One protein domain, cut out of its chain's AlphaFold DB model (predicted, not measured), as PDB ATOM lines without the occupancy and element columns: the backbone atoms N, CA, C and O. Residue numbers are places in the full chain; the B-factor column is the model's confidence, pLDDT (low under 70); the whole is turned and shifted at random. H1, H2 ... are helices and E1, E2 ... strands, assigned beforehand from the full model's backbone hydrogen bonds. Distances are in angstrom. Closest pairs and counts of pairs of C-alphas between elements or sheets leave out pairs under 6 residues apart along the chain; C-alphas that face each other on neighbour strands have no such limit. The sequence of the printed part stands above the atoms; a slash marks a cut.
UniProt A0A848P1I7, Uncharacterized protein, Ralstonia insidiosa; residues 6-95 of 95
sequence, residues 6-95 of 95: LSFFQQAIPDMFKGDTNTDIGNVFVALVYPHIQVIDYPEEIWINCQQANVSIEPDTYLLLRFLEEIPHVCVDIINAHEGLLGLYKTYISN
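What this domain is: This is residues 6 to 95 of the 95 residues of an uncharacterized protein of Ralstonia insidiosa (UniProt A0A848P1I7). A twisted wall of four antiparallel strands, E1 to E4, has H2 and H3 over one face. H1 sits side by side with H2, H4 makes a corner with H3, and the wide loop of residues 50 to 63 lies at one end of the longest axis with H4 at the other. The printed part has 90 residues with four named helices and four named strands in the order H1 E1 E2 E3 E4 H2 H3 H4, of mixed class. The sheet, in the order E1 E2 E3 E4, is a meander, each strand the antiparallel neighbour of the one before. The whole is compact, with a radius of gyration of the C-alphas of 12.3 A and spans of 36 by 27 by 22 A.

How they stand to each other: H1, residues 6 to 12, only grazes the sheet with residues 9 to 12. E1, residues 22 to 25, is an edge strand and forms a hairpin with E2, residues 28 to 33; N 23 and O 30 are 2.8 A apart, within hydrogen-bond range. E2 forms a hairpin with E3, residues 36 to 41, with N 31 and O 38 at 2.9 A. E3 forms a hairpin with the other edge strand, E4, residues 44 to 49, with N 39 and O 46 at 2.9 A. The sheet is twisted, its C-alphas up to 4.1 A off the best plane. H2, residues 64 to 70, stands up from the sheet at 62 degrees, at a height of 10.4 A. H2 touches H1 at a shallow tilt of 24 degrees, opposite ways; their closest C-alphas, of Leu 6 and Leu 68, are 6.8 A apart. H3, residues 73 to 81, is on the same face as H2, at a height of 9.0 A, and only just along the strands, at 29.5 degrees to E3 on the local plane. H4, residues 83 to 94, grazes the sheet with residues 83 to 88 and touches H3 only at the corner, with residues 85 to 89 alone; the closest C-alphas, of Ile 79 and Leu 86, are 5.1 A apart. H2 and H4 are apart. In H1, H2, H3 and H4 every O i to N i+4 pair is within hydrogen-bond range.

Where its parts are: H1 begins at C-alpha 6 (7.948, -45.121, 4.634) and measures 9.9 A. E1 measures 9.9 A, E2 15.4 A, E3 16.4 A and E4 16.7 A, E4 ending at C-alpha 49 (3.591, -45.736, 21.756). H2 measures 10.1 A, H3 12.9 A and H4 16.4 A, H4 ending at C-alpha 94 (-2.691, -49.228, -5.977).

The domain as a whole: The two C-alphas farthest apart, of Ser 56 and Asn 95, are 37.1 A apart. The printed part has no cut, and the link from E4 to H2, 14 residues, is long. The mean pLDDT of the printed part is 94.3, and no printed residue is under 70.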
ATOM      1  N   LEU A   6       7.053 -46.278   4.575       98.12
ATOM      2  CA  LEU A   6       7.948 -45.121   4.634       98.12
ATOM      3  C   LEU A   6       7.853 -44.247   3.376       98.12
ATOM      4  O   LEU A   6       7.761 -43.025   3.477       98.12
ATOM      5  N   SER A   7       7.840 -44.856   2.186       97.56
ATOM      6  CA  SER A   7       7.774 -44.087   0.940       97.56
ATOM      7  C   SER A   7       6.431 -43.376   0.756       97.56
ATOM      8  O   SER A   7       6.372 -42.390   0.025       97.56
ATOM      9  N   PHE A   8       5.369 -43.849   1.418       97.88
ATOM     10  CA  PHE A   8       4.108 -43.123   1.530       97.88
ATOM     11  C   PHE A   8       4.300 -41.811   2.295       97.88
ATOM     12  O   PHE A   8       4.010 -40.761   1.733       97.88
ATOM     13  N   PHE A   9       4.877 -41.831   3.503       97.88
ATOM     14  CA  PHE A   9       5.146 -40.603   4.270       97.88
ATOM     15  C   PHE A   9       6.105 -39.653   3.541       97.88
ATOM     16  O   PHE A   9       5.836 -38.460   3.447       97.88
ATOM     17  N   GLN A  10       7.178 -40.171   2.935       97.38
ATOM     18  CA  GLN A  10       8.136 -39.354   2.174       97.38
ATOM     19  C   GLN A  10       7.502 -38.580   1.003       97.38
ATOM     20  O   GLN A  10       8.029 -37.537   0.609       97.38
ATOM     21  N   GLN A  11       6.411 -39.105   0.428       96.75
ATOM     22  CA  GLN A  11       5.672 -38.479  -0.674       96.75
ATOM     23  C   GLN A  11       4.465 -37.665  -0.201       96.75
ATOM     24  O   GLN A  11       4.142 -36.657  -0.820       96.75
ATOM     25  N   ALA A  12       3.789 -38.112   0.857       96.44
ATOM     26  CA  ALA A  12       2.607 -37.454   1.396       96.44
ATOM     27  C   ALA A  12       2.952 -36.143   2.111       96.44
ATOM     28  O   ALA A  12       2.158 -35.210   2.055       96.44
ATOM     29  N   ILE A  13       4.129 -36.062   2.745       96.50
ATOM     30  CA  ILE A  13       4.594 -34.860   3.443       96.50
ATOM     31  C   ILE A  13       5.128 -33.849   2.417       96.50
ATOM     32  O   ILE A  13       6.134 -34.137   1.750       96.50
ATOM     33  N   PRO A  14       4.515 -32.656   2.289       94.06
ATOM     34  CA  PRO A  14       5.012 -31.616   1.393       94.06
ATOM     35  C   PRO A  14       6.437 -31.190   1.756       94.06
ATOM     36  O   PRO A  14       6.777 -31.095   2.933       94.06
ATOM     37  N   ASP A  15       7.265 -30.870   0.756       94.31
ATOM     38  CA  ASP A  15       8.695 -30.574   0.958       94.31
ATOM     39  C   ASP A  15       8.955 -29.480   2.006       94.31
ATOM     40  O   ASP A  15       9.906 -29.584   2.778       94.31
ATOM     41  N   MET A  16       8.088 -28.464   2.076       95.12
ATOM     42  CA  MET A  16       8.207 -27.374   3.050       95.12
ATOM     43  C   MET A  16       7.973 -27.797   4.509       95.12
ATOM     44  O   MET A  16       8.426 -27.089   5.398       95.12
ATOM     45  N   PHE A  17       7.317 -28.938   4.743       94.62
ATOM     46  CA  PHE A  17       6.996 -29.471   6.074       94.62
ATOM     47  C   PHE A  17       7.863 -30.682   6.455       94.62
ATOM     48  O   PHE A  17       7.728 -31.243   7.537       94.62
ATOM     49  N   LYS A  18       8.811 -31.101   5.602       94.81
ATOM     50  CA  LYS A  18       9.742 -32.204   5.925       94.81
ATOM     51  C   LYS A  18      10.675 -31.888   7.100       94.81
ATOM     52  O   LYS A  18      11.275 -32.801   7.664       94.81
ATOM     53  N   GLY A  19      10.808 -30.606   7.434       94.94
ATOM     54  CA  GLY A  19      11.574 -30.096   8.566       94.94
ATOM     55  C   GLY A  19      10.781 -29.957   9.864       94.94
ATOM     56  O   GLY A  19      11.332 -29.410  10.814       94.94
ATOM     57  N   ASP A  20       9.533 -30.427   9.912       96.75
ATOM     58  CA  ASP A  20       8.655 -30.244  11.065       96.75
ATOM     59  C   ASP A  20       8.556 -31.512  11.930       96.75
ATOM     60  O   ASP A  20       8.898 -32.634  11.534       96.75
ATOM     61  N   THR A  21       8.073 -31.328  13.157       96.69
ATOM     62  CA  THR A  21       7.781 -32.413  14.110       96.69
ATOM     63  C   THR A  21       6.406 -33.044  13.888       96.69
ATOM     64  O   THR A  21       6.031 -34.000  14.565       96.69
ATOM     65  N   ASN A  22       5.641 -32.511  12.939       97.00
ATOM     66  CA  ASN A  22       4.282 -32.911  12.625       97.00
ATOM     67  C   ASN A  22       3.981 -32.677  11.144       97.00
ATOM     68  O   ASN A  22       4.777 -32.080  10.419       97.00
ATOM     69  N   THR A  23       2.850 -33.192  10.684       97.44
ATOM     70  CA  THR A  23       2.388 -33.017   9.313       97.44
ATOM     71  C   THR A  23       0.897 -33.316   9.201       97.44
ATOM     72  O   THR A  23       0.370 -34.152   9.935       97.44
ATOM     73  N   ASP A  24       0.241 -32.685   8.232       97.06
ATOM     74  CA  ASP A  24      -1.096 -33.063   7.784       97.06
ATOM     75  C   ASP A  24      -1.000 -33.975   6.553       97.06
ATOM     76  O   ASP A  24      -0.370 -33.631   5.548       97.06
ATOM     77  N   ILE A  25      -1.661 -35.133   6.606       95.75
ATOM     78  CA  ILE A  25      -1.801 -36.061   5.478       95.75
ATOM     79  C   ILE A  25      -3.286 -36.213   5.161       95.75
ATOM     80  O   ILE A  25      -4.030 -36.932   5.831       95.75
ATOM     81  N   GLY A  26      -3.734 -35.518   4.114       92.50
ATOM     82  CA  GLY A  26      -5.164 -35.355   3.864       92.50
ATOM     83  C   GLY A  26      -5.795 -34.530   4.987       92.50
ATOM     84  O   GLY A  26      -5.402 -33.387   5.185       92.50
ATOM     85  N   ASN A  27      -6.747 -35.120   5.711       93.81
ATOM     86  CA  ASN A  27      -7.394 -34.493   6.872       93.81
ATOM     87  C   ASN A  27      -6.829 -34.984   8.214       93.81
ATOM     88  O   ASN A  27      -7.349 -34.613   9.260       93.81
ATOM     89  N   VAL A  28      -5.808 -35.846   8.187       96.62
ATOM     90  CA  VAL A  28      -5.268 -36.478   9.391       96.62
ATOM     91  C   VAL A  28      -3.984 -35.773   9.798       96.62
ATOM     92  O   VAL A  28      -3.004 -35.789   9.049       96.62
ATOM     93  N   PHE A  29      -3.980 -35.200  10.995       97.06
ATOM     94  CA  PHE A  29      -2.794 -34.622  11.610       97.06
ATOM     95  C   PHE A  29      -1.976 -35.721  12.291       97.06
ATOM     96  O   PHE A  29      -2.517 -36.553  13.022       97.06
ATOM     97  N   VAL A  30      -0.665 -35.732  12.062       97.56
ATOM     98  CA  VAL A  30       0.279 -36.688  12.653       97.56
ATOM     99  C   VAL A  30       1.426 -35.911  13.286       97.56
ATOM    100  O   VAL A  30       2.130 -35.185  12.589       97.56
ATOM    101  N   ALA A  31       1.655 -36.087  14.586       97.00
ATOM    102  CA  ALA A  31       2.735 -35.428  15.317       97.00
ATOM    103  C   ALA A  31       3.605 -36.419  16.084       97.00
ATOM    104  O   ALA A  31       3.104 -37.336  16.737       97.00
ATOM    105  N   LEU A  32       4.920 -36.203  16.050       96.62
ATOM    106  CA  LEU A  32       5.855 -36.868  16.945       96.62
ATOM    107  C   LEU A  32       5.870 -36.143  18.292       96.62
ATOM    108  O   LEU A  32       6.441 -35.065  18.423       96.62
ATOM    109  N   VAL A  33       5.288 -36.783  19.303       94.75
ATOM    110  CA  VAL A  33       5.250 -36.330  20.698       94.75
ATOM    111  C   VAL A  33       5.934 -37.403  21.548       94.75
ATOM    112  O   VAL A  33       5.295 -38.145  22.299       94.75
ATOM    113  N   TYR A  34       7.247 -37.571  21.341       93.56
ATOM    114  CA  TYR A  34       8.011 -38.699  21.888       93.56
ATOM    115  C   TYR A  34       7.793 -38.845  23.412       93.56
ATOM    116  O   TYR A  34       7.923 -37.856  24.137       93.56
ATOM    117  N   PRO A  35       7.468 -40.051  23.932       94.38
ATOM    118  CA  PRO A  35       7.602 -41.368  23.301       94.38
ATOM    119  C   PRO A  35       6.392 -41.851  22.484       94.38
ATOM    120  O   PRO A  35       6.257 -43.054  22.261       94.38
ATOM    121  N   HIS A  36       5.517 -40.954  22.036       96.12
ATOM    122  CA  HIS A  36       4.328 -41.302  21.268       96.12
ATOM    123  C   HIS A  36       4.283 -40.624  19.896       96.12
ATOM    124  O   HIS A  36       4.907 -39.591  19.658       96.12
ATOM    125  N   ILE A  37       3.476 -41.195  19.008       97.19
ATOM    126  CA  ILE A  37       2.898 -40.488  17.869       97.19
ATOM    127  C   ILE A  37       1.454 -40.153  18.224       97.19
ATOM    128  O   ILE A  37       0.700 -41.034  18.642       97.19
ATOM    129  N   GLN A  38       1.081 -38.895  18.043       97.56
ATOM    130  CA  GLN A  38      -0.301 -38.445  18.116       97.56
ATOM    131  C   GLN A  38      -0.878 -38.426  16.697       97.56
ATOM    132  O   GLN A  38      -0.261 -37.874  15.785       97.56
ATOM    133  N   VAL A  39      -2.046 -39.035  16.508       97.81
ATOM    134  CA  VAL A  39      -2.805 -39.032  15.251       97.81
ATOM    135  C   VAL A  39      -4.179 -38.437  15.534       97.81
ATOM    136  O   VAL A  39      -4.873 -38.923  16.424       97.81
ATOM    137  N   ILE A  40      -4.567 -37.386  14.810       96.94
ATOM    138  CA  ILE A  40      -5.825 -36.663  15.029       96.94
ATOM    139  C   ILE A  40      -6.605 -36.566  13.716       96.94
ATOM    140  O   ILE A  40      -6.094 -36.049  12.725       96.94
ATOM    141  N   ASP A  41      -7.861 -37.001  13.746       94.44
ATOM    142  CA  ASP A  41      -8.886 -36.696  12.741       94.44
ATOM    143  C   ASP A  41     -10.163 -36.315  13.497       94.44
ATOM    144  O   ASP A  41     -10.903 -37.169  13.985       94.44
ATOM    145  N   TYR A  42     -10.361 -35.014  13.727       84.56
ATOM    146  CA  TYR A  42     -11.305 -34.526  14.735       84.56
ATOM    147  C   TYR A  42     -12.720 -35.125  14.566       84.56
ATOM    148  O   TYR A  42     -13.312 -35.014  13.489       84.56
ATOM    149  N   PRO A  43     -13.333 -35.662  15.641       90.06
ATOM    150  CA  PRO A  43     -12.917 -35.579  17.048       90.06
ATOM    151  C   PRO A  43     -12.056 -36.755  17.540       90.06
ATOM    152  O   PRO A  43     -11.840 -36.873  18.746       90.06
ATOM    153  N   GLU A  44     -11.620 -37.649  16.656       94.06
ATOM    154  CA  GLU A  44     -10.813 -38.810  17.017       94.06
ATOM    155  C   GLU A  44      -9.354 -38.417  17.272       94.06
ATOM    156  O   GLU A  44      -8.746 -37.650  16.523       94.06
ATOM    157  N   GLU A  45      -8.795 -38.963  18.349       96.31
ATOM    158  CA  GLU A  45      -7.409 -38.767  18.750       96.31
ATOM    159  C   GLU A  45      -6.830 -40.106  19.216       96.31
ATOM    160  O   GLU A  45      -7.362 -40.753  20.123       96.31
ATOM    161  N   ILE A  46      -5.730 -40.520  18.592       97.25
ATOM    162  CA  ILE A  46      -5.067 -41.798  18.842       97.25
ATOM    163  C   ILE A  46      -3.619 -41.546  19.243       97.25
ATOM    164  O   ILE A  46      -2.889 -40.800  18.592       97.25
ATOM    165  N   TRP A  47      -3.192 -42.230  20.302       97.44
ATOM    166  CA  TRP A  47      -1.827 -42.193  20.809       97.44
ATOM    167  C   TRP A  47      -1.150 -43.541  20.585       97.44
ATOM    168  O   TRP A  47      -1.582 -44.564  21.118       97.44
ATOM    169  N   ILE A  48      -0.070 -43.543  19.810       97.25
ATOM    170  CA  ILE A  48       0.700 -44.741  19.472       97.25
ATOM    171  C   ILE A  48       2.018 -44.677  20.230       97.25
ATOM    172  O   ILE A  48       2.804 -43.759  20.016       97.25
ATOM    173  N   ASN A  49       2.285 -45.641  21.108       96.06
ATOM    174  CA  ASN A  49       3.591 -45.736  21.756       96.06
ATOM    175  C   ASN A  49       4.655 -46.126  20.719       96.06
ATOM    176  O   ASN A  49       4.554 -47.183  20.100       96.06
ATOM    177  N   CYS A  50       5.676 -45.289  20.560       94.38
ATOM    178  CA  CYS A  50       6.790 -45.502  19.643       94.38
ATOM    179  C   CYS A  50       8.153 -45.518  20.358       94.38
ATOM    180  O   CYS A  50       9.192 -45.350  19.711       94.38
ATOM    181  N   GLN A  51       8.170 -45.701  21.684       94.31
ATOM    182  CA  GLN A  51       9.388 -45.740  22.491       94.31
ATOM    183  C   GLN A  51      10.375 -46.792  21.969       94.31
ATOM    184  O   GLN A  51      10.011 -47.945  21.745       94.31
ATOM    185  N   GLN A  52      11.652 -46.419  21.860       91.50
ATOM    186  CA  GLN A  52      12.724 -47.356  21.524       91.50
ATOM    187  C   GLN A  52      13.718 -47.448  22.682       91.50
ATOM    188  O   GLN A  52      14.145 -46.432  23.229       91.50
ATOM    189  N   ALA A  53      14.123 -48.670  23.035       85.50
ATOM    190  CA  ALA A  53      14.912 -48.945  24.242       85.50
ATOM    191  C   ALA A  53      16.244 -48.169  24.335       85.50
ATOM    192  O   ALA A  53      16.715 -47.913  25.437       85.50
ATOM    193  N   ASN A  54      16.830 -47.779  23.199       83.06
ATOM    194  CA  ASN A  54      18.131 -47.102  23.126       83.06
ATOM    195  C   ASN A  54      18.074 -45.754  22.390       83.06
ATOM    196  O   ASN A  54      19.094 -45.287  21.887       83.06
ATOM    197  N   VAL A  55      16.893 -45.139  22.291       82.88
ATOM    198  CA  VAL A  55      16.724 -43.835  21.638       82.88
ATOM    199  C   VAL A  55      16.308 -42.805  22.679       82.88
ATOM    200  O   VAL A  55      15.272 -42.935  23.333       82.88
ATOM    201  N   SER A  56      17.129 -41.766  22.809       81.38
ATOM    202  CA  SER A  56      16.811 -40.569  23.580       81.38
ATOM    203  C   SER A  56      16.504 -39.448  22.601       81.38
ATOM    204  O   SER A  56      17.416 -38.866  22.018       81.38
ATOM    205  N   ILE A  57      15.219 -39.172  22.420       84.88
ATOM    206  CA  ILE A  57      14.734 -38.048  21.630       84.88
ATOM    207  C   ILE A  57      14.244 -36.978  22.594       84.88
ATOM    208  O   ILE A  57      13.476 -37.266  23.513       84.88
ATOM    209  N   GLU A  58      14.714 -35.753  22.388       80.06
ATOM    210  CA  GLU A  58      14.130 -34.593  23.042       80.06
ATOM    211  C   GLU A  58      12.723 -34.364  22.458       80.06
ATOM    212  O   GLU A  58      12.577 -34.295  21.231       80.06
ATOM    213  N   PRO A  59      11.678 -34.309  23.304       75.25
ATOM    214  CA  PRO A  59      10.325 -34.017  22.848       75.25
ATOM    215  C   PRO A  59      10.271 -32.700  22.068       75.25
ATOM    216  O   PRO A  59      11.012 -31.767  22.363       75.25
ATOM    217  N   ASP A  60       9.385 -32.630  21.078       75.12
ATOM    218  CA  ASP A  60       9.055 -31.417  20.316       75.12
ATOM    219  C   ASP A  60      10.187 -30.784  19.480       75.12
ATOM    220  O   ASP A  60       9.959 -29.772  18.817       75.12
ATOM    221  N   THR A  61      11.386 -31.380  19.431       86.56
ATOM    222  CA  THR A  61      12.506 -30.891  18.596       86.56
ATOM    223  C   THR A  61      12.926 -31.865  17.497       86.56
ATOM    224  O   THR A  61      13.615 -31.481  16.549       86.56
ATOM    225  N   TYR A  62      12.509 -33.129  17.590       93.06
ATOM    226  CA  TYR A  62      12.889 -34.160  16.630       93.06
ATOM    227  C   TYR A  62      11.915 -34.246  15.461       93.06
ATOM    228  O   TYR A  62      10.700 -34.272  15.639       93.06
ATOM    229  N   LEU A  63      12.462 -34.308  14.250       95.69
ATOM    230  CA  LEU A  63      11.667 -34.242  13.028       95.69
ATOM    231  C   LEU A  63      10.892 -35.540  12.817       95.69
ATOM    232  O   LEU A  63      11.473 -36.628  12.896       95.69
ATOM    233  N   LEU A  64       9.609 -35.423  12.468       97.06
ATOM    234  CA  LEU A  64       8.744 -36.583  12.257       97.06
ATOM    235  C   LEU A  64       9.277 -37.460  11.124       97.06
ATOM    236  O   LEU A  64       9.478 -38.656  11.310       97.06
ATOM    237  N   LEU A  65       9.553 -36.873   9.954       97.75
ATOM    238  CA  LEU A  65       9.999 -37.661   8.806       97.75
ATOM    239  C   LEU A  65      11.338 -38.357   9.086       97.75
ATOM    240  O   LEU A  65      11.483 -39.540   8.788       97.75
ATOM    241  N   ARG A  66      12.279 -37.662   9.735       96.31
ATOM    242  CA  ARG A  66      13.564 -38.251  10.129       96.31
ATOM    243  C   ARG A  66      13.377 -39.444  11.069       96.31
ATOM    244  O   ARG A  66      14.013 -40.477  10.880       96.31
ATOM    245  N   PHE A  67      12.501 -39.315  12.064       96.06
ATOM    246  CA  PHE A  67      12.175 -40.408  12.977       96.06
ATOM    247  C   PHE A  67      11.634 -41.634  12.234       96.06
ATOM    248  O   PHE A  67      12.064 -42.756  12.489       96.06
ATOM    249  N   LEU A  68      10.730 -41.421  11.276       97.19
ATOM    250  CA  LEU A  68      10.150 -42.496  10.471       97.19
ATOM    251  C   LEU A  68      11.177 -43.166   9.546       97.19
ATOM    252  O   LEU A  68      11.099 -44.374   9.322       97.19
ATOM    253  N   GLU A  69      12.152 -42.417   9.031       96.88
ATOM    254  CA  GLU A  69      13.263 -42.966   8.242       96.88
ATOM    255  C   GLU A  69      14.199 -43.839   9.086       96.88
ATOM    256  O   GLU A  69      14.653 -44.888   8.625       96.88
ATOM    257  N   GLU A  70      14.462 -43.436  10.329       95.44
ATOM    258  CA  GLU A  70      15.294 -44.185  11.274       95.44
ATOM    259  C   GLU A  70      14.559 -45.402  11.860       95.44
ATOM    260  O   GLU A  70      15.188 -46.422  12.162       95.44
ATOM    261  N   ILE A  71      13.230 -45.325  11.999       95.50
ATOM    262  CA  ILE A  71      12.393 -46.355  12.627       95.50
ATOM    263  C   ILE A  71      11.177 -46.688  11.726       95.50
ATOM    264  O   ILE A  71      10.025 -46.401  12.068       95.50
ATOM    265  N   PRO A  72      11.379 -47.364  10.574       95.44
ATOM    266  CA  PRO A  72      10.327 -47.523   9.561       95.44
ATOM    267  C   PRO A  72       9.133 -48.386   9.976       95.44
ATOM    268  O   PRO A  72       8.084 -48.314   9.338       95.44
ATOM    269  N   HIS A  73       9.259 -49.218  11.015       95.31
ATOM    270  CA  HIS A  73       8.136 -50.036  11.483       95.31
ATOM    271  C   HIS A  73       7.009 -49.178  12.073       95.31
ATOM    272  O   HIS A  73       5.846 -49.513  11.875       95.31
ATOM    273  N   VAL A  74       7.334 -48.021  12.668       97.25
ATOM    274  CA  VAL A  74       6.330 -47.094  13.215       97.25
ATOM    275  C   VAL A  74       5.415 -46.546  12.113       97.25
ATOM    276  O   VAL A  74       4.245 -46.280  12.363       97.25
ATOM    277  N   CYS A  75       5.886 -46.462  10.861       98.19
ATOM    278  CA  CYS A  75       5.029 -46.090   9.731       98.19
ATOM    279  C   CYS A  75       3.819 -47.030   9.595       98.19
ATOM    280  O   CYS A  75       2.723 -46.582   9.269       98.19
ATOM    281  N   VAL A  76       4.017 -48.333   9.827       97.81
ATOM    282  CA  VAL A  76       2.944 -49.335   9.756       97.81
ATOM    283  C   VAL A  76       1.937 -49.111  10.875       97.81
ATOM    284  O   VAL A  76       0.734 -49.145  10.617       97.81
ATOM    285  N   ASP A  77       2.421 -48.844  12.087       97.75
ATOM    286  CA  ASP A  77       1.570 -48.606  13.251       97.75
ATOM    287  C   ASP A  77       0.702 -47.357  13.052       97.75
ATOM    288  O   ASP A  77      -0.506 -47.416  13.265       97.75
ATOM    289  N   ILE A  78       1.280 -46.263  12.534       98.00
ATOM    290  CA  ILE A  78       0.547 -45.026  12.216       98.00
ATOM    291  C   ILE A  78      -0.536 -45.271  11.163       98.00
ATOM    292  O   ILE A  78      -1.681 -44.863  11.343       98.00
ATOM    293  N   ILE A  79      -0.196 -45.948  10.062       98.06
ATOM    294  CA  ILE A  79      -1.151 -46.216   8.976       98.06
ATOM    295  C   ILE A  79      -2.312 -47.083   9.465       98.06
ATOM    296  O   ILE A  79      -3.456 -46.843   9.089       98.06
ATOM    297  N   ASN A  80      -2.027 -48.095  10.286       96.81
ATOM    298  CA  ASN A  80      -3.044 -49.022  10.778       96.81
ATOM    299  C   ASN A  80      -3.891 -48.447  11.915       96.81
ATOM    300  O   ASN A  80      -4.972 -48.973  12.168       96.81
ATOM    301  N   ALA A  81      -3.416 -47.406  12.599       94.56
ATOM    302  CA  ALA A  81      -4.136 -46.802  13.709       94.56
ATOM    303  C   ALA A  81      -5.419 -46.092  13.261       94.56
ATOM    304  O   ALA A  81      -6.391 -46.105  14.006       94.56
ATOM    305  N   HIS A  82      -5.442 -45.509  12.059       94.88
ATOM    306  CA  HIS A  82      -6.549 -44.669  11.610       94.88
ATOM    307  C   HIS A  82      -7.055 -45.064  10.214       94.88
ATOM    308  O   HIS A  82      -6.285 -45.137   9.251       94.88
ATOM    309  N   GLU A  83      -8.370 -45.273  10.071       94.56
ATOM    310  CA  GLU A  83      -8.977 -45.756   8.821       94.56
ATOM    311  C   GLU A  83      -8.728 -44.814   7.634       94.56
ATOM    312  O   GLU A  83      -8.490 -45.280   6.516       94.56
ATOM    313  N   GLY A  84      -8.715 -43.497   7.872       93.56
ATOM    314  CA  GLY A  84      -8.410 -42.498   6.846       93.56
ATOM    315  C   GLY A  84      -6.990 -42.635   6.289       93.56
ATOM    316  O   GLY A  84      -6.798 -42.613   5.071       93.56
ATOM    317  N   LEU A  85      -5.994 -42.869   7.154       96.31
ATOM    318  CA  LEU A  85      -4.607 -43.086   6.723       96.31
ATOM    319  C   LEU A  85      -4.454 -44.425   6.006       96.31
ATOM    320  O   LEU A  85      -3.806 -44.490   4.959       96.31
ATOM    321  N   LEU A  86      -5.100 -45.478   6.511       97.31
ATOM    322  CA  LEU A  86      -5.129 -46.776   5.845       97.31
ATOM    323  C   LEU A  86      -5.750 -46.681   4.444       97.31
ATOM    324  O   LEU A  86      -5.254 -47.307   3.505       97.31
ATOM    325  N   GLY A  87      -6.818 -45.896   4.287       96.94
ATOM    326  CA  GLY A  87      -7.448 -45.610   3.000       96.94
ATOM    327  C   GLY A  87      -6.495 -44.910   2.030       96.94
ATOM    328  O   GLY A  87      -6.282 -45.400   0.920       96.94
ATOM    329  N   LEU A  88      -5.857 -43.819   2.470       96.75
ATOM    330  CA  LEU A  88      -4.870 -43.080   1.675       96.75
ATOM    331  C   LEU A  88      -3.677 -43.959   1.276       96.75
ATOM    332  O   LEU A  88      -3.254 -43.944   0.117       96.75
ATOM    333  N   TYR A  89      -3.177 -44.784   2.198       97.69
ATOM    334  CA  TYR A  89      -2.098 -45.725   1.920       97.69
ATOM    335  C   TYR A  89      -2.509 -46.794   0.900       97.69
ATOM    336  O   TYR A  89      -1.742 -47.097  -0.016       97.69
ATOM    337  N   LYS A  90      -3.730 -47.340   0.994       97.38
ATOM    338  CA  LYS A  90      -4.266 -48.291   0.002       97.38
ATOM    339  C   LYS A  90      -4.325 -47.672  -1.395       97.38
ATOM    340  O   LYS A  90      -3.879 -48.294  -2.356       97.38
ATOM    341  N   THR A  91      -4.804 -46.434  -1.513       96.44
ATOM    342  CA  THR A  91      -4.796 -45.702  -2.788       96.44
ATOM    343  C   THR A  91      -3.374 -45.500  -3.308       96.44
ATOM    344  O   THR A  91      -3.110 -45.756  -4.483       96.44
ATOM    345  N   TYR A  92      -2.439 -45.115  -2.438       96.44
ATOM    346  CA  TYR A  92      -1.027 -44.976  -2.784       96.44
ATOM    347  C   TYR A  92      -0.437 -46.274  -3.352       96.44
ATOM    348  O   TYR A  92       0.175 -46.255  -4.421       96.44
ATOM    349  N   ILE A  93      -0.651 -47.423  -2.697       96.44
ATOM    350  CA  ILE A  93      -0.091 -48.699  -3.169       96.44
ATOM    351  C   ILE A  93      -0.725 -49.196  -4.473       96.44
ATOM    352  O   ILE A  93      -0.032 -49.840  -5.263       96.44
ATOM    353  N   SER A  94      -1.982 -48.843  -4.749       93.12
ATOM    354  CA  SER A  94      -2.691 -49.228  -5.977       93.12
ATOM    355  C   SER A  94      -2.354 -48.383  -7.215       93.12
ATOM    356  O   SER A  94      -2.549 -48.883  -8.318       93.12
ATOM    357  N   ASN A  95      -1.846 -47.153  -7.046       80.81
ATOM    358  CA  ASN A  95      -1.499 -46.221  -8.141       80.81
ATOM    359  C   ASN A  95      -0.031 -46.288  -8.555       80.81
ATOM    360  O   ASN A  95       0.380 -47.163  -9.334       80.81
TER     361      ASN A  95